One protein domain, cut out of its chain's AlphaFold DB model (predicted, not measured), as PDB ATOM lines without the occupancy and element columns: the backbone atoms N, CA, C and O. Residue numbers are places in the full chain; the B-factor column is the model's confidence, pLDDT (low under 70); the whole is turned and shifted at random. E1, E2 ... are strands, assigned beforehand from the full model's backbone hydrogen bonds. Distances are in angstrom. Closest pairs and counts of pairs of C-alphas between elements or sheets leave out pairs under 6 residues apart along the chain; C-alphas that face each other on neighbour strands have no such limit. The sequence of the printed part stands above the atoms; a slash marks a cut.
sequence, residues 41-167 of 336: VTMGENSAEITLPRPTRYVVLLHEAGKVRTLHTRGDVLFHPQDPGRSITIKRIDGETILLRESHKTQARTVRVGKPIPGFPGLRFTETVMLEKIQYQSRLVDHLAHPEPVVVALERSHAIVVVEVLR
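Overview. This is residues 41 to 167 of the 336 residues of an uncharacterized protein of Chloroflexi bacterium (UniProt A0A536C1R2). A six-stranded sheet is folded into a V by sharp bends in its long strands E2 and E8, and its edge strands E3 and E9 come together between the arms. A smaller curled sheet of four strands, E4 to E7, packs on the outside of one arm, and the two sheets make a sandwich, only partly face to face, with the strands of the one sheet crossing those of the other. The 127 printed residues hold ten named strands, E1 to E10, and no named helix: the class is all strand. The larger sheet is branched and mixed; the smaller has the order E4, E5, E6, E7 and is antiparallel. The whole is compact, with a radius of gyration of the C-alphas of 15.0 A, and spans 45 by 35 by 22 A.

Arrangement. Start at E1, residues 41 to 44, which forms a hairpin with E2, residues 47 to 63; look for N 42 and O 49, 2.8 A. E2 bends by 126 degrees at residue 54. Beyond the bend it forms a hairpin with E3, residues 68 to 72, where N 61 and O 70 are 2.9 A apart. E1 and E3 are on one side of E2; on the other side is E8, residues 123 to 141, antiparallel, with N 58 and O 129 at 2.8 A. E8 bends by 128 degrees at residue 128. Its parallel neighbour is E10, residues 158 to 166, with N 161 and O 135 at 2.8 A. E10 forms a hairpin with E9, residues 150 to 155, with N 160 and O 153 at 2.8 A. The closest C-alphas of E3 and E9, Thr 70 and Val 150, are 5.1 A apart. The second sheet is a meander, each strand the antiparallel neighbour of the one before: E4, residues 77 to 80, E5, 83 to 93, E6, 97 to 102, and E7, 108 to 112. Look for N 78 and O 88, 2.8 A, N 91 and O 99, 2.8 A, and N 100 and O 109, 2.8 A. Between the sheets, the closest C-alphas of E2 and E5, Arg 57 and Ile 93, are 6.6 A apart. E1 and E7 are apart.

Along the chain. Find C-alpha 41 at (-30.527, -15.238, -55.985), where E1 begins. E2 measures 23.9 A from first to last C-alpha, E5 24.8 A and E8 24.4 A. E10 runs 26.1 A to C-alpha 166 at (-27.283, -10.724, -33.441).

Size, cuts and confidence. The C-alphas farthest apart, Glu 45 and Gln 107, are 45.0 A apart. The printed part has no cut and no long link. Its mean pLDDT is 73.8; residues 75 to 87 and 136 to 149 are among those under 70.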
ATOM      1  N   VAL A  41     -31.241 -15.364 -57.262       41.44
ATOM      2  CA  VAL A  41     -30.527 -15.238 -55.985       41.44
ATOM      3  C   VAL A  41     -29.459 -16.326 -55.869       41.44
ATOM      4  O   VAL A  41     -29.782 -17.514 -55.882       41.44
ATOM      5  N   THR A  42     -28.196 -15.925 -55.720       35.31
ATOM      6  CA  THR A  42     -27.042 -16.814 -55.511       35.31
ATOM      7  C   THR A  42     -26.536 -16.662 -54.078       35.31
ATOM      8  O   THR A  42     -26.356 -15.548 -53.595       35.31
ATOM      9  N   MET A  43     -26.309 -17.772 -53.375       38.72
ATOM     10  CA  MET A  43     -26.041 -17.768 -51.930       38.72
ATOM     11  C   MET A  43     -24.624 -18.249 -51.597       38.72
ATOM     12  O   MET A  43     -24.152 -19.230 -52.166       38.72
ATOM     13  N   GLY A  44     -23.990 -17.588 -50.624       32.28
ATOM     14  CA  GLY A  44     -22.758 -17.997 -49.945       32.28
ATOM     15  C   GLY A  44     -22.946 -18.044 -48.421       32.28
ATOM     16  O   GLY A  44     -24.000 -17.677 -47.910       32.28
ATOM     17  N   GLU A  45     -21.926 -18.491 -47.687       39.66
ATOM     18  CA  GLU A  45     -21.993 -18.778 -46.238       39.66
ATOM     19  C   GLU A  45     -22.380 -17.560 -45.374       39.66
ATOM     20  O   GLU A  45     -23.097 -17.704 -44.393       39.66
ATOM     21  N   ASN A  46     -21.976 -16.351 -45.784       47.69
ATOM     22  CA  ASN A  46     -22.288 -15.080 -45.110       47.69
ATOM     23  C   ASN A  46     -22.704 -13.982 -46.098       47.69
ATOM     24  O   ASN A  46     -22.542 -12.787 -45.841       47.69
ATOM     25  N   SER A  47     -23.183 -14.377 -47.276       51.56
ATOM     26  CA  SER A  47     -23.531 -13.428 -48.322       51.56
ATOM     27  C   SER A  47     -24.665 -13.925 -49.196       51.56
ATOM     28  O   SER A  47     -24.697 -15.095 -49.568       51.56
ATOM     29  N   ALA A  48     -25.546 -13.018 -49.590       51.50
ATOM     30  CA  ALA A  48     -26.563 -13.278 -50.597       51.50
ATOM     31  C   ALA A  48     -26.339 -12.335 -51.770       51.50
ATOM     32  O   ALA A  48     -26.034 -11.163 -51.587       51.50
ATOM     33  N   GLU A  49     -26.488 -12.833 -52.979       59.44
ATOM     34  CA  GLU A  49     -26.331 -12.052 -54.188       59.44
ATOM     35  C   GLU A  49     -27.641 -12.077 -54.958       59.44
ATOM     36  O   GLU A  49     -28.152 -13.143 -55.278       59.44
ATOM     37  N   ILE A  50     -28.183 -10.902 -55.256       59.47
ATOM     38  CA  ILE A  50     -29.421 -10.739 -56.009       59.47
ATOM     39  C   ILE A  50     -29.072 -10.134 -57.361       59.47
ATOM     40  O   ILE A  50     -28.573  -9.009 -57.431       59.47
ATOM     41  N   THR A  51     -29.370 -10.871 -58.427       67.88
ATOM     42  CA  THR A  51     -29.344 -10.372 -59.802       67.88
ATOM     43  C   THR A  51     -30.756  -9.967 -60.196       67.88
ATOM     44  O   THR A  51     -31.688 -10.775 -60.167       67.88
ATOM     45  N   LEU A  52     -30.918  -8.695 -60.540       70.62
ATOM     46  CA  LEU A  52     -32.202  -8.114 -60.896       70.62
ATOM     47  C   LEU A  52     -32.542  -8.488 -62.347       70.62
ATOM     48  O   LEU A  52     -31.669  -8.427 -63.211       70.62
ATOM     49  N   PRO A  53     -33.810  -8.816 -62.659       58.84
ATOM     50  CA  PRO A  53     -34.211  -9.242 -64.002       58.84
ATOM     51  C   PRO A  53     -34.061  -8.120 -65.038       58.84
ATOM     52  O   PRO A  53     -34.009  -8.360 -66.240       58.84
ATOM     53  N   ARG A  54     -33.991  -6.872 -64.568       76.12
ATOM     54  CA  ARG A  54     -33.661  -5.687 -65.354       76.12
ATOM     55  C   ARG A  54     -32.975  -4.644 -64.469       76.12
ATOM     56  O   ARG A  54     -33.286  -4.588 -63.271       76.12
ATOM     57  N   PRO A  55     -32.137  -3.767 -65.049       84.50
ATOM     58  CA  PRO A  55     -31.606  -2.614 -64.338       84.50
ATOM     59  C   PRO A  55     -32.737  -1.821 -63.674       84.50
ATOM     60  O   PRO A  55     -33.706  -1.420 -64.329       84.50
ATOM     61  N   THR A  56     -32.642  -1.631 -62.361       81.12
ATOM     62  CA  THR A  56     -33.679  -0.998 -61.543       81.12
ATOM     63  C   THR A  56     -33.105   0.217 -60.831       81.12
ATOM     64  O   THR A  56     -31.993   0.175 -60.307       81.12
ATOM     65  N   ARG A  57     -33.860   1.323 -60.815       85.88
ATOM     66  CA  ARG A  57     -33.455   2.524 -60.080       85.88
ATOM     67  C   ARG A  57     -33.727   2.370 -58.597       85.88
ATOM     68  O   ARG A  57     -34.832   2.000 -58.202       85.88
ATOM     69  N   TYR A  58     -32.744   2.777 -57.817       87.44
ATOM     70  CA  TYR A  58     -32.817   2.874 -56.376       87.44
ATOM     71  C   TYR A  58     -32.447   4.277 -55.923       87.44
ATOM     72  O   TYR A  58     -31.643   4.962 -56.550       87.44
ATOM     73  N   VAL A  59     -33.053   4.690 -54.822       89.88
ATOM     74  CA  VAL A  59     -32.717   5.898 -54.090       89.88
ATOM     75  C   VAL A  59     -31.820   5.520 -52.917       89.88
ATOM     76  O   VAL A  59     -32.102   4.570 -52.190       89.88
ATOM     77  N   VAL A  60     -30.740   6.268 -52.731       90.50
ATOM     78  CA  VAL A  60     -29.892   6.178 -51.546       90.50
ATOM     79  C   VAL A  60     -30.327   7.266 -50.574       90.50
ATOM     80  O   VAL A  60     -30.385   8.451 -50.934       90.50
ATOM     81  N   LEU A  61     -30.651   6.862 -49.348       86.19
ATOM     82  CA  LEU A  61     -31.011   7.764 -48.263       86.19
ATOM     83  C   LEU A  61     -29.926   7.739 -47.187       86.19
ATOM     84  O   LEU A  61     -29.485   6.681 -46.757       86.19
ATOM     85  N   LEU A  62     -29.487   8.915 -46.747       88.25
ATOM     86  CA  LEU A  62     -28.551   9.076 -45.640       88.25
ATOM     87  C   LEU A  62     -29.320   9.352 -44.352       88.25
ATOM     88  O   LEU A  62     -30.050  10.342 -44.267       88.25
ATOM     89  N   HIS A  63     -29.089   8.520 -43.342       81.31
ATOM     90  CA  HIS A  63     -29.494   8.775 -41.968       81.31
ATOM     91  C   HIS A  63     -28.366   9.552 -41.278       81.31
ATOM     92  O   HIS A  63     -27.338   8.990 -40.903       81.31
ATOM     93  N   GLU A  64     -28.555  10.858 -41.114       82.00
ATOM     94  CA  GLU A  64     -27.563  11.814 -40.600       82.00
ATOM     95  C   GLU A  64     -27.054  11.434 -39.200       82.00
ATOM     96  O   GLU A  64     -25.862  11.559 -38.924       82.00
ATOM     97  N   ALA A  65     -27.930  10.912 -38.332       74.00
ATOM     98  CA  ALA A  65     -27.584  10.543 -36.957       74.00
ATOM     99  C   ALA A  65     -26.553   9.401 -36.879       74.00
ATOM    100  O   ALA A  65     -25.673   9.430 -36.024       74.00
ATOM    101  N   GLY A  66     -26.647   8.416 -37.780       71.00
ATOM    102  CA  GLY A  66     -25.723   7.278 -37.850       71.00
ATOM    103  C   GLY A  66     -24.665   7.405 -38.946       71.00
ATOM    104  O   GLY A  66     -23.782   6.561 -39.042       71.00
ATOM    105  N   LYS A  67     -24.765   8.432 -39.802       84.75
ATOM    106  CA  LYS A  67     -24.031   8.543 -41.075       84.75
ATOM    107  C   LYS A  67     -24.122   7.271 -41.930       84.75
ATOM    108  O   LYS A  67     -23.194   6.946 -42.669       84.75
ATOM    109  N   VAL A  68     -25.251   6.570 -41.843       80.12
ATOM    110  CA  VAL A  68     -25.499   5.330 -42.582       80.12
ATOM    111  C   VAL A  68     -26.324   5.599 -43.821       80.12
ATOM    112  O   VAL A  68     -27.225   6.440 -43.814       80.12
ATOM    113  N   ARG A  69     -26.003   4.886 -44.896       82.44
ATOM    114  CA  ARG A  69     -26.737   4.952 -46.155       82.44
ATOM    115  C   ARG A  69     -27.628   3.730 -46.275       82.44
ATOM    116  O   ARG A  69     -27.157   2.623 -46.051       82.44
ATOM    117  N   THR A  70     -28.873   3.923 -46.666       79.00
ATOM    118  CA  THR A  70     -29.840   2.857 -46.927       79.00
ATOM    119  C   THR A  70     -30.329   2.980 -48.361       79.00
ATOM    120  O   THR A  70     -30.247   4.049 -48.974       79.00
ATOM    121  N   LEU A  71     -30.770   1.869 -48.931       78.88
ATOM    122  CA  LEU A  71     -31.139   1.778 -50.335       78.88
ATOM    123  C   LEU A  71     -32.640   1.470 -50.407       78.88
ATOM    124  O   LEU A  71     -33.115   0.599 -49.689       78.88
ATOM    125  N   HIS A  72     -33.384   2.188 -51.251       77.38
ATOM    126  CA  HIS A  72     -34.846   2.047 -51.376       77.38
ATOM    127  C   HIS A  72     -35.273   2.113 -52.845       77.38
ATOM    128  O   HIS A  72     -34.588   2.711 -53.674       77.38
ATOM    129  N   THR A  73     -36.407   1.524 -53.205       78.69
ATOM    130  CA  THR A  73     -36.952   1.511 -54.568       78.69
ATOM    131  C   THR A  73     -38.385   2.035 -54.638       78.69
ATOM    132  O   THR A  73     -38.993   2.481 -53.664       78.69
ATOM    133  N   ARG A  74     -38.946   2.046 -55.849       76.75
ATOM    134  CA  ARG A  74     -40.342   2.410 -56.069       76.75
ATOM    135  C   ARG A  74     -41.256   1.424 -55.341       76.75
ATOM    136  O   ARG A  74     -41.258   0.244 -55.650       76.75
ATOM    137  N   GLY A  75     -42.139   1.972 -54.520       61.28
ATOM    138  CA  GLY A  75     -43.123   1.250 -53.729       61.28
ATOM    139  C   GLY A  75     -42.777   1.243 -52.249       61.28
ATOM    140  O   GLY A  75     -43.697   1.077 -51.453       61.28
ATOM    141  N   ASP A  76     -41.510   1.470 -51.892       61.78
ATOM    142  CA  ASP A  76     -41.051   1.355 -50.512       61.78
ATOM    143  C   ASP A  76     -41.685   2.396 -49.602       61.78
ATOM    144  O   ASP A  76     -41.980   3.526 -50.012       61.78
ATOM    145  N   VAL A  77     -41.930   1.974 -48.363       63.19
ATOM    146  CA  VAL A  77     -42.590   2.759 -47.329       63.19
ATOM    147  C   VAL A  77     -41.579   3.078 -46.239       63.19
ATOM    148  O   VAL A  77     -41.061   2.191 -45.572       63.19
ATOM    149  N   LEU A  78     -41.322   4.366 -46.055       68.12
ATOM    150  CA  LEU A  78     -40.518   4.894 -44.964       68.12
ATOM    151  C   LEU A  78     -41.436   5.132 -43.765       68.12
ATOM    152  O   LEU A  78     -42.495   5.746 -43.932       68.12
ATOM    153  N   PHE A  79     -41.032   4.695 -42.573       63.78
ATOM    154  CA  PHE A  79     -41.778   4.887 -41.323       63.78
ATOM    155  C   PHE A  79     -41.088   5.894 -40.413       63.78
ATOM    156  O   PHE A  79     -39.867   5.864 -40.247       63.78
ATOM    157  N   HIS A  80     -41.857   6.817 -39.837       61.00
ATOM    158  CA  HIS A  80     -41.278   7.822 -38.962       61.00
ATOM    159  C   HIS A  80     -40.763   7.157 -37.672       61.00
ATOM    160  O   HIS A  80     -41.532   6.474 -36.994       61.00
ATOM    161  N   PRO A  81     -39.497   7.391 -37.275       54.72
ATOM    162  CA  PRO A  81     -38.860   6.649 -36.183       54.72
ATOM    163  C   PRO A  81     -39.512   6.875 -34.812       54.72
ATOM    164  O   PRO A  81     -39.331   6.070 -33.906       54.72
ATOM    165  N   GLN A  82     -40.253   7.972 -34.645       56.94
ATOM    166  CA  GLN A  82     -40.931   8.326 -33.389       56.94
ATOM    167  C   GLN A  82     -42.462   8.282 -33.500       56.94
ATOM    168  O   GLN A  82     -43.146   8.506 -32.510       56.94
ATOM    169  N   ASP A  83     -43.004   8.052 -34.701       57.75
ATOM    170  CA  ASP A  83     -44.453   8.062 -34.944       57.75
ATOM    171  C   ASP A  83     -44.810   7.047 -36.042       57.75
ATOM    172  O   ASP A  83     -44.946   7.415 -37.210       57.75
ATOM    173  N   PRO A  84     -44.947   5.756 -35.699       51.88
ATOM    174  CA  PRO A  84     -45.180   4.690 -36.676       51.88
ATOM    175  C   PRO A  84     -46.438   4.886 -37.539       51.88
ATOM    176  O   PRO A  84     -46.505   4.363 -38.650       51.88
ATOM    177  N   GLY A  85     -47.417   5.676 -37.074       50.91
ATOM    178  CA  GLY A  85     -48.613   6.033 -37.845       50.91
ATOM    179  C   GLY A  85     -48.335   6.993 -39.009       50.91
ATOM    180  O   GLY A  85     -49.178   7.181 -39.891       50.91
ATOM    181  N   ARG A  86     -47.142   7.599 -39.052       60.47
ATOM    182  CA  ARG A  86     -46.689   8.463 -40.141       60.47
ATOM    183  C   ARG A  86     -45.722   7.710 -41.037       60.47
ATOM    184  O   ARG A  86     -44.581   7.434 -40.676       60.47
ATOM    185  N   SER A  87     -46.176   7.464 -42.259       67.06
ATOM    186  CA  SER A  87     -45.367   6.837 -43.292       67.06
ATOM    187  C   SER A  87     -45.428   7.581 -44.624       67.06
ATOM    188  O   SER A  87     -46.341   8.372 -44.899       67.06
ATOM    189  N   ILE A  88     -44.397   7.364 -45.438       71.94
ATOM    190  CA  ILE A  88     -44.263   7.925 -46.779       71.94
ATOM    191  C   ILE A  88     -43.910   6.815 -47.752       71.94
ATOM    192  O   ILE A  88     -42.928   6.111 -47.564       71.94
ATOM    193  N   THR A  89     -44.665   6.712 -48.842       75.44
ATOM    194  CA  THR A  89     -44.360   5.794 -49.939       75.44
ATOM    195  C   THR A  89     -43.554   6.484 -51.035       75.44
ATOM    196  O   THR A  89     -43.956   7.545 -51.525       75.44
ATOM    197  N   ILE A  90     -42.501   5.838 -51.528       79.62
ATOM    198  CA  ILE A  90     -41.790   6.240 -52.744       79.62
ATOM    199  C   ILE A  90     -42.620   5.809 -53.957       79.62
ATOM    200  O   ILE A  90     -42.751   4.633 -54.274       79.62
ATOM    201  N   LYS A  91     -43.223   6.759 -54.670       82.94
ATOM    202  CA  LYS A  91     -44.074   6.477 -55.839       82.94
ATOM    203  C   LYS A  91     -43.316   6.413 -57.147       82.94
ATOM    204  O   LYS A  91     -43.726   5.675 -58.046       82.94
ATOM    205  N   ARG A  92     -42.240   7.184 -57.262       87.19
ATOM    206  CA  ARG A  92     -41.429   7.270 -58.473       87.19
ATOM    207  C   ARG A  92     -40.010   7.686 -58.116       87.19
ATOM    208  O   ARG A  92     -39.822   8.482 -57.199       87.19
ATOM    209  N   ILE A  93     -39.053   7.157 -58.871       90.69
ATOM    210  CA  ILE A  93     -37.636   7.497 -58.786       90.69
ATOM    211  C   ILE A  93     -37.171   7.884 -60.191       90.69
ATOM    212  O   ILE A  93     -37.221   7.078 -61.125       90.69
ATOM    213  N   ASP A  94     -36.737   9.127 -60.328       92.88
ATOM    214  CA  ASP A  94     -36.080   9.673 -61.509       92.88
ATOM    215  C   ASP A  94     -34.595   9.937 -61.191       92.88
ATOM    216  O   ASP A  94     -34.132   9.691 -60.076       92.88
ATOM    217  N   GLY A  95     -33.826  10.422 -62.171       90.12
ATOM    218  CA  GLY A  95     -32.375  10.603 -62.021       90.12
ATOM    219  C   GLY A  95     -31.977  11.518 -60.858       90.12
ATOM    220  O   GLY A  95     -31.064  11.191 -60.115       90.12
ATOM    221  N   GLU A  96     -32.702  12.619 -60.655       93.56
ATOM    222  CA  GLU A  96     -32.380  13.617 -59.618       93.56
ATOM    223  C   GLU A  96     -33.541  13.895 -58.655       93.56
ATOM    224  O   GLU A  96     -33.455  14.766 -57.782       93.56
ATOM    225  N   THR A  97     -34.659  13.187 -58.824       95.56
ATOM    226  CA  THR A  97     -35.884  13.442 -58.069       95.56
ATOM    227  C   THR A  97     -36.585  12.165 -57.658       95.56
ATOM    228  O   THR A  97     -36.670  11.214 -58.430       95.56
ATOM    229  N   ILE A  98     -37.181  12.191 -56.472       94.81
ATOM    230  CA  ILE A  98     -38.121  11.171 -56.011       94.81
ATOM    231  C   ILE A  98     -39.492  11.798 -55.785       94.81
ATOM    232  O   ILE A  98     -39.605  12.934 -55.322       94.81
ATOM    233  N   LEU A  99     -40.540  11.048 -56.116       93.50
ATOM    234  CA  LEU A  99     -41.919  11.413 -55.821       93.50
ATOM    235  C   LEU A  99     -42.381  10.626 -54.601       93.50
ATOM    236  O   LEU A  99     -42.433   9.398 -54.634       93.50
ATOM    237  N   LEU A 100     -42.747  11.337 -53.546       90.38
ATOM    238  CA  LEU A 100     -43.148  10.787 -52.261       90.38
ATOM    239  C   LEU A 100     -44.640  11.008 -52.026       90.38
ATOM    240  O   LEU A 100     -45.166  12.066 -52.364       90.38
ATOM    241  N   ARG A 101     -45.333  10.045 -51.419       82.75
ATOM    242  CA  ARG A 101     -46.735  10.192 -51.003       82.75
ATOM    243  C   ARG A 101     -46.876   9.863 -49.524       82.75
ATOM    244  O   ARG A 101     -46.638   8.725 -49.138       82.75
ATOM    245  N   GLU A 102     -47.288  10.843 -48.730       79.88
ATOM    246  CA  GLU A 102     -47.647  10.648 -47.321       79.88
ATOM    247  C   GLU A 102     -48.952   9.843 -47.222       79.88
ATOM    248  O   GLU A 102     -49.892  10.089 -47.974       79.88
ATOM    249  N   SER A 103     -49.032   8.897 -46.288       64.25
ATOM    250  CA  SER A 103     -50.161   7.953 -46.185       64.25
ATOM    251  C   SER A 103     -51.514   8.626 -45.929       64.25
ATOM    252  O   SER A 103     -52.545   8.145 -46.387       64.25
ATOM    253  N   HIS A 104     -51.507   9.785 -45.268       65.94
ATOM    254  CA  HIS A 104     -52.690  10.577 -44.914       65.94
ATOM    255  C   HIS A 104     -52.951  11.758 -45.869       65.94
ATOM    256  O   HIS A 104     -53.875  12.537 -45.637       65.94
ATOM    257  N   LYS A 105     -52.157  11.928 -46.938       71.56
ATOM    258  CA  LYS A 105     -52.344  13.008 -47.922       71.56
ATOM    259  C   LYS A 105     -52.466  12.453 -49.333       71.56
ATOM    260  O   LYS A 105     -51.671  11.636 -49.785       71.56
ATOM    261  N   THR A 106     -53.434  12.971 -50.077       69.69
ATOM    262  CA  THR A 106     -53.620  12.644 -51.498       69.69
ATOM    263  C   THR A 106     -52.530  13.243 -52.384       69.69
ATOM    264  O   THR A 106     -52.215  12.687 -53.435       69.69
ATOM    265  N   GLN A 107     -51.919  14.351 -51.961       80.62
ATOM    266  CA  GLN A 107     -50.915  15.052 -52.751       80.62
ATOM    267  C   GLN A 107     -49.526  14.418 -52.604       80.62
ATOM    268  O   GLN A 107     -48.998  14.277 -51.500       80.62
ATOM    269  N   ALA A 108     -48.916  14.082 -53.740       86.56
ATOM    270  CA  ALA A 108     -47.528  13.649 -53.794       86.56
ATOM    271  C   ALA A 108     -46.569  14.854 -53.809       86.56
ATOM    272  O   ALA A 108     -46.891  15.918 -54.340       86.56
ATOM    273  N   ARG A 109     -45.385  14.684 -53.224       91.12
ATOM    274  CA  ARG A 109     -44.344  15.707 -53.090       91.12
ATOM    275  C   ARG A 109     -43.074  15.258 -53.792       91.12
ATOM    276  O   ARG A 109     -42.607  14.144 -53.575       91.12
ATOM    277  N   THR A 110     -42.500  16.140 -54.598       95.38
ATOM    278  CA  THR A 110     -41.219  15.887 -55.262       95.38
ATOM    279  C   THR A 110     -40.072  16.348 -54.372       95.38
ATOM    280  O   THR A 110     -40.066  17.487 -53.904       95.38
ATOM    281  N   VAL A 111     -39.082  15.484 -54.171       95.56
ATOM    282  CA  VAL A 111     -37.852  15.784 -53.429       95.56
ATOM    283  C   VAL A 111     -36.669  15.649 -54.378       95.56
ATOM    284  O   VAL A 111     -36.585  14.679 -55.127       95.56
ATOM    285  N   ARG A 112     -35.772  16.638 -54.368       96.50
ATOM    286  CA  ARG A 112     -34.543  16.631 -55.174       96.50
ATOM    287  C   ARG A 112     -33.382  16.009 -54.406       96.50
ATOM    288  O   ARG A 112     -33.361  16.074 -53.175       96.50
ATOM    289  N   VAL A 113     -32.400  15.492 -55.137       96.06
ATOM    290  CA  VAL A 113     -31.108  15.067 -54.583       96.06
ATOM    291  C   VAL A 113     -30.522  16.158 -53.670       96.06
ATOM    292  O   VAL A 113     -30.634  17.358 -53.930       96.06
ATOM    293  N   GLY A 114     -29.939  15.735 -52.552       93.12
ATOM    294  CA  GLY A 114     -29.353  16.577 -51.512       93.12
ATOM    295  C   GLY A 114     -30.361  17.167 -50.521       93.12
ATOM    296  O   GLY A 114     -29.947  17.782 -49.531       93.12
ATOM    297  N   LYS A 115     -31.674  17.011 -50.742       95.88
ATOM    298  CA  LYS A 115     -32.713  17.570 -49.861       95.88
ATOM    299  C   LYS A 115     -33.167  16.575 -48.781       95.88
ATOM    300  O   LYS A 115     -33.133  15.363 -49.004       95.88
ATOM    301  N   PRO A 116     -33.585  17.078 -47.603       93.81
ATOM    302  CA  PRO A 116     -34.160  16.240 -46.557       93.81
ATOM    303  C   PRO A 116     -35.493  15.635 -47.002       93.81
ATOM    304  O   PRO A 116     -36.235  16.244 -47.779       93.81
ATOM    305  N   ILE A 117     -35.808  14.455 -46.475       90.94
ATOM    306  CA  ILE A 117     -37.097  13.799 -46.676       90.94
ATOM    307  C   ILE A 117     -38.151  14.511 -45.809       90.94
ATOM    308  O   ILE A 117     -37.998  14.591 -44.587       90.94
ATOM    309  N   PRO A 118     -39.223  15.070 -46.405       87.00
ATOM    310  CA  PRO A 118     -40.241  15.803 -45.663       87.00
ATOM    311  C   PRO A 118     -40.861  14.953 -44.558       87.00
ATOM    312  O   PRO A 118     -41.335  13.855 -44.813       87.00
ATOM    313  N   GLY A 119     -40.892  15.486 -43.340       81.00
ATOM    314  CA  GLY A 119     -41.474  14.790 -42.197       81.00
ATOM    315  C   GLY A 119     -40.591  13.705 -41.589       81.00
ATOM    316  O   GLY A 119     -41.057  13.089 -40.648       81.00
ATOM    317  N   PHE A 120     -39.361  13.496 -42.073       81.81
ATOM    318  CA  PHE A 120     -38.406  12.513 -41.551       81.81
ATOM    319  C   PHE A 120     -37.122  13.231 -41.114       81.81
ATOM    320  O   PHE A 120     -36.235  13.477 -41.940       81.81
ATOM    321  N   PRO A 121     -37.019  13.638 -39.836       78.94
ATOM    322  CA  PRO A 121     -35.851  14.358 -39.354       78.94
ATOM    323  C   PRO A 121     -34.602  13.479 -39.472       78.94
ATOM    324  O   PRO A 121     -34.609  12.307 -39.107       78.94
ATOM    325  N   GLY A 122     -33.523  14.056 -39.999       83.44
ATOM    326  CA  GLY A 122     -32.249  13.355 -40.163       83.44
ATOM    327  C   GLY A 122     -32.184  12.384 -41.345       83.44
ATOM    328  O   GLY A 122     -31.164  11.725 -41.486       83.44
ATOM    329  N   LEU A 123     -33.208  12.307 -42.202       85.06
ATOM    330  CA  LEU A 123     -33.164  11.512 -43.431       85.06
ATOM    331  C   LEU A 123     -32.982  12.422 -44.650       85.06
ATOM    332  O   LEU A 123     -33.741  13.376 -44.843       85.06
ATOM    333  N   ARG A 124     -31.989  12.135 -45.493       93.31
ATOM    334  CA  ARG A 124     -31.672  12.931 -46.688       93.31
ATOM    335  C   ARG A 124     -31.588  12.059 -47.927       93.31
ATOM    336  O   ARG A 124     -30.919  11.037 -47.915       93.31
ATOM    337  N   PHE A 125     -32.191  12.510 -49.020       95.00
ATOM    338  CA  PHE A 125     -31.985  11.910 -50.333       95.00
ATOM    339  C   PHE A 125     -30.607  12.304 -50.871       95.00
ATOM    340  O   PHE A 125     -30.362  13.493 -51.071       95.00
ATOM    341  N   THR A 126     -29.701  11.348 -51.096       93.38
ATOM    342  CA  THR A 126     -28.317  11.647 -51.509       93.38
ATOM    343  C   THR A 126     -28.020  11.380 -52.972       93.38
ATOM    344  O   THR A 126     -27.293  12.163 -53.568       93.38
ATOM    345  N   GLU A 127     -28.545  10.307 -53.553       93.75
ATOM    346  CA  GLU A 127     -28.269   9.943 -54.948       93.75
ATOM    347  C   GLU A 127     -29.262   8.894 -55.454       93.75
ATOM    348  O   GLU A 127     -29.868   8.163 -54.665       93.75
ATOM    349  N   THR A 128     -29.430   8.831 -56.774       92.88
ATOM    350  CA  THR A 128     -30.147   7.749 -57.454       92.88
ATOM    351  C   THR A 128     -29.124   6.869 -58.158       92.88
ATOM    352  O   THR A 128     -28.301   7.371 -58.921       92.88
ATOM    353  N   VAL A 129     -29.217   5.556 -57.968       92.12
ATOM    354  CA  VAL A 129     -28.344   4.570 -58.616       92.12
ATOM    355  C   VAL A 129     -29.160   3.613 -59.477       92.12
ATOM    356  O   VAL A 129     -30.304   3.292 -59.157       92.12
ATOM    357  N   MET A 130     -28.589   3.171 -60.595       92.69
ATOM    358  CA  MET A 130     -29.164   2.110 -61.418       92.69
ATOM    359  C   MET A 130     -28.438   0.816 -61.089       92.69
ATOM    360  O   MET A 130     -27.247   0.710 -61.366       92.69
ATOM    361  N   LEU A 131     -29.138  -0.148 -60.502       86.50
ATOM    362  CA  LEU A 131     -28.537  -1.408 -60.089       86.50
ATOM    363  C   LEU A 131     -29.034  -2.554 -60.954       86.50
ATOM    364  O   LEU A 131     -30.216  -2.650 -61.275       86.50
ATOM    365  N   GLU A 132     -28.110  -3.437 -61.285       85.62
ATOM    366  CA  GLU A 132     -28.351  -4.759 -61.864       85.62
ATOM    367  C   GLU A 132     -28.149  -5.841 -60.808       85.62
ATOM    368  O   GLU A 132     -28.715  -6.928 -60.907       85.62
ATOM    369  N   LYS A 133     -27.354  -5.530 -59.778       79.81
ATOM    370  CA  LYS A 133     -26.892  -6.496 -58.798       79.81
ATOM    371  C   LYS A 133     -26.835  -5.895 -57.401       79.81
ATOM    372  O   LYS A 133     -26.452  -4.737 -57.226       79.81
ATOM    373  N   ILE A 134     -27.174  -6.695 -56.397       75.81
ATOM    374  CA  ILE A 134     -27.044  -6.325 -54.987       75.81
ATOM    375  C   ILE A 134     -26.419  -7.494 -54.240       75.81
ATOM    376  O   ILE A 134     -26.956  -8.597 -54.254       75.81
ATOM    377  N   GLN A 135     -25.278  -7.260 -53.604       75.19
ATOM    378  CA  GLN A 135     -24.619  -8.227 -52.740       75.19
ATOM    379  C   GLN A 135     -24.821  -7.827 -51.288       75.19
ATOM    380  O   GLN A 135     -24.513  -6.718 -50.870       75.19
ATOM    381  N   TYR A 136     -25.298  -8.775 -50.515       62.53
ATOM    382  CA  TYR A 136     -25.514  -8.664 -49.096       62.53
ATOM    383  C   TYR A 136     -24.409  -9.393 -48.371       62.53
ATOM    384  O   TYR A 136     -23.982 -10.464 -48.801       62.53
ATOM    385  N   GLN A 137     -23.978  -8.823 -47.259       64.88
ATOM    386  CA  GLN A 137     -23.017  -9.425 -46.353       64.88
ATOM    387  C   GLN A 137     -23.598  -9.395 -44.943       64.88
ATOM    388  O   GLN A 137     -24.048  -8.348 -44.473       64.88
ATOM    389  N   SER A 138     -23.610 -10.535 -44.263       55.47
ATOM    390  CA  SER A 138     -23.984 -10.585 -42.853       55.47
ATOM    391  C   SER A 138     -22.795 -10.178 -41.982       55.47
ATOM    392  O   SER A 138     -21.649 -10.568 -42.218       55.47
ATOM    393  N   ARG A 139     -23.065  -9.393 -40.938       62.25
ATOM    394  CA  ARG A 139     -22.105  -9.081 -39.878       62.25
ATOM    395  C   ARG A 139     -22.691  -9.507 -38.545       62.25
ATOM    396  O   ARG A 139     -23.684  -8.945 -38.098       62.25
ATOM    397  N   LEU A 140     -22.051 -10.475 -37.896       57.81
ATOM    398  CA  LEU A 140     -22.431 -10.886 -36.549       57.81
ATOM    399  C   LEU A 140     -22.024  -9.809 -35.535       57.81
ATOM    400  O   LEU A 140     -20.854  -9.427 -35.478       57.81
ATOM    401  N   VAL A 141     -22.978  -9.348 -34.732       51.78
ATOM    402  CA  VAL A 141     -22.804  -8.303 -33.714       51.78
ATOM    403  C   VAL A 141     -23.448  -8.719 -32.394       51.78
ATOM    404  O   VAL A 141     -24.413  -9.478 -32.378       51.78
ATOM    405  N   ASP A 142     -22.938  -8.213 -31.276       46.56
ATOM    406  CA  ASP A 142     -23.526  -8.488 -29.955       46.56
ATOM    407  C   ASP A 142     -24.734  -7.579 -29.659       46.56
ATOM    408  O   ASP A 142     -25.560  -7.876 -28.800       46.56
ATOM    409  N   HIS A 143     -24.851  -6.469 -30.390       46.22
ATOM    410  CA  HIS A 143     -25.956  -5.516 -30.330       46.22
ATOM    411  C   HIS A 143     -26.236  -4.972 -31.734       46.22
ATOM    412  O   HIS A 143     -25.299  -4.677 -32.472       46.22
ATOM    413  N   LEU A 144     -27.513  -4.828 -32.102       45.75
ATOM    414  CA  LEU A 144     -27.904  -4.200 -33.368       45.75
ATOM    415  C   LEU A 144     -27.762  -2.687 -33.227       45.75
ATOM    416  O   LEU A 144     -28.553  -2.052 -32.528       45.75
ATOM    417  N   ALA A 145     -26.769  -2.113 -33.895       55.59
ATOM    418  CA  ALA A 145     -26.692  -0.675 -34.087       55.59
ATOM    419  C   ALA A 145     -27.662  -0.242 -35.194       55.59
ATOM    420  O   ALA A 145     -28.278   0.826 -35.101       55.59
ATOM    421  N   HIS A 146     -27.807  -1.062 -36.241       56.06
ATOM    422  CA  HIS A 146     -28.578  -0.738 -37.439       56.06
ATOM    423  C   HIS A 146     -29.515  -1.895 -37.822       56.06
ATOM    424  O   HIS A 146     -29.054  -2.923 -38.315       56.06
ATOM    425  N   PRO A 147     -30.839  -1.747 -37.618       47.62
ATOM    426  CA  PRO A 147     -31.807  -2.773 -38.005       47.62
ATOM    427  C   PRO A 147     -32.064  -2.819 -39.523       47.62
ATOM    428  O   PRO A 147     -32.579  -3.816 -40.022       47.62
ATOM    429  N   GLU A 148     -31.709  -1.759 -40.257       52.09
ATOM    430  CA  GLU A 148     -31.836  -1.676 -41.717       52.09
ATOM    431  C   GLU A 148     -30.500  -2.003 -42.414       52.09
ATOM    432  O   GLU A 148     -29.444  -1.593 -41.921       52.09
ATOM    433  N   PRO A 149     -30.515  -2.688 -43.575       59.66
ATOM    434  CA  PRO A 149     -29.324  -2.912 -44.391       59.66
ATOM    435  C   PRO A 149     -28.623  -1.618 -44.798       59.66
ATOM    436  O   PRO A 149     -29.212  -0.717 -45.400       59.66
ATOM    437  N   VAL A 150     -27.328  -1.552 -44.499       71.44
ATOM    438  CA  VAL A 150     -26.505  -0.368 -44.737       71.44
ATOM    439  C   VAL A 150     -25.668  -0.559 -45.989       71.44
ATOM    440  O   VAL A 150     -24.923  -1.526 -46.112       71.44
ATOM    441  N   VAL A 151     -25.738   0.397 -46.906       81.12
ATOM    442  CA  VAL A 151     -24.876   0.465 -48.082       81.12
ATOM    443  C   VAL A 151     -23.443   0.746 -47.644       81.12
ATOM    444  O   VAL A 151     -23.148   1.816 -47.107       81.12
ATOM    445  N   VAL A 152     -22.550  -0.206 -47.910       85.62
ATOM    446  CA  VAL A 152     -21.110  -0.078 -47.636       85.62
ATOM    447  C   VAL A 152     -20.302   0.205 -48.896       85.62
ATOM    448  O   VAL A 152     -19.256   0.842 -48.804       85.62
ATOM    449  N   ALA A 153     -20.798  -0.206 -50.066       87.62
ATOM    450  CA  ALA A 153     -20.203   0.138 -51.350       87.62
ATOM    451  C   ALA A 153     -21.266   0.278 -52.449       87.62
ATOM    452  O   ALA A 153     -22.266  -0.439 -52.469       87.62
ATOM    453  N   LEU A 154     -21.020   1.203 -53.376       88.50
ATOM    454  CA  LEU A 154     -21.761   1.364 -54.626       88.50
ATOM    455  C   LEU A 154     -20.738   1.373 -55.759       88.50
ATOM    456  O   LEU A 154     -19.976   2.325 -55.915       88.50
ATOM    457  N   GLU A 155     -20.710   0.296 -56.532       87.81
ATOM    458  CA  GLU A 155     -19.752   0.059 -57.603       87.81
ATOM    459  C   GLU A 155     -20.496  -0.065 -58.931       87.81
ATOM    460  O   GLU A 155     -21.028  -1.116 -59.278       87.81
ATOM    461  N   ARG A 156     -20.531   1.023 -59.711       83.50
ATOM    462  CA  ARG A 156     -21.220   1.077 -61.015       83.50
ATOM    463  C   ARG A 156     -22.704   0.677 -60.898       83.50
ATOM    464  O   ARG A 156     -23.499   1.487 -60.436       83.50
ATOM    465  N   SER A 157     -23.064  -0.537 -61.325       87.62
ATOM    466  CA  SER A 157     -24.415  -1.114 -61.281       87.62
ATOM    467  C   SER A 157     -24.595  -2.155 -60.166       87.62
ATOM    468  O   SER A 157     -25.581  -2.897 -60.153       87.62
ATOM    469  N   HIS A 158     -23.661  -2.215 -59.216       88.94
ATOM    470  CA  HIS A 158     -23.649  -3.172 -58.115       88.94
ATOM    471  C   HIS A 158     -23.607  -2.448 -56.765       88.94
ATOM    472  O   HIS A 158     -22.769  -1.582 -56.538       88.94
ATOM    473  N   ALA A 159     -24.517  -2.794 -55.856       82.94
ATOM    474  CA  ALA A 159     -24.465  -2.354 -54.464       82.94
ATOM    475  C   ALA A 159     -23.973  -3.476 -53.546       82.94
ATOM    476  O   ALA A 159     -24.434  -4.610 -53.667       82.94
ATOM    477  N   ILE A 160     -23.097  -3.148 -52.596       83.06
ATOM    478  CA  ILE A 160     -22.776  -4.008 -51.456       83.06
ATOM    479  C   ILE A 160     -23.437  -3.411 -50.221       83.06
ATOM    480  O   ILE A 160     -23.196  -2.252 -49.867       83.06
ATOM    481  N   VAL A 161     -24.253  -4.214 -49.552       72.81
ATOM    482  CA  VAL A 161     -24.940  -3.830 -48.325       72.81
ATOM    483  C   VAL A 161     -24.607  -4.806 -47.199       72.81
ATOM    484  O   VAL A 161     -24.462  -6.009 -47.418       72.81
ATOM    485  N   VAL A 162     -24.464  -4.287 -45.986       67.06
ATOM    486  CA  VAL A 162     -24.204  -5.075 -44.780       67.06
ATOM    487  C   VAL A 162     -25.456  -5.108 -43.928       67.06
ATOM    488  O   VAL A 162     -26.092  -4.075 -43.717       67.06
ATOM    489  N   VAL A 163     -25.774  -6.292 -43.409       57.56
ATOM    490  CA  VAL A 163     -26.839  -6.464 -42.424       57.56
ATOM    491  C   VAL A 163     -26.263  -6.994 -41.127       57.56
ATOM    492  O   VAL A 163     -25.525  -7.982 -41.113       57.56
ATOM    493  N   GLU A 164     -26.595  -6.319 -40.035       53.91
ATOM    494  CA  GLU A 164     -26.207  -6.743 -38.700       53.91
ATOM    495  C   GLU A 164     -27.111  -7.879 -38.219       53.91
ATOM    496  O   GLU A 164     -28.337  -7.821 -38.311       53.91
ATOM    497  N   VAL A 165     -26.486  -8.934 -37.709       47.97
ATOM    498  CA  VAL A 165     -27.154 -10.132 -37.204       47.97
ATOM    499  C   VAL A 165     -26.696 -10.343 -35.770       47.97
ATOM    500  O   VAL A 165     -25.497 -10.386 -35.504       47.97
ATOM    501  N   LEU A 166     -27.637 -10.468 -34.835       41.38
ATOM    502  CA  LEU A 166     -27.283 -10.724 -33.441       41.38
ATOM    503  C   LEU A 166     -26.599 -12.080 -33.305       41.38
ATOM    504  O   LEU A 166     -27.115 -13.096 -33.771       41.38
ATOM    505  N   ARG A 167     -25.461 -12.100 -32.613       43.97
ATOM    506  CA  ARG A 167     -24.834 -13.338 -32.168       43.97
ATOM    507  C   ARG A 167     -25.768 -13.988 -31.152       43.97
ATOM    508  O   ARG A 167     -25.952 -13.479 -30.047       43.97
TER     509      ARG A 167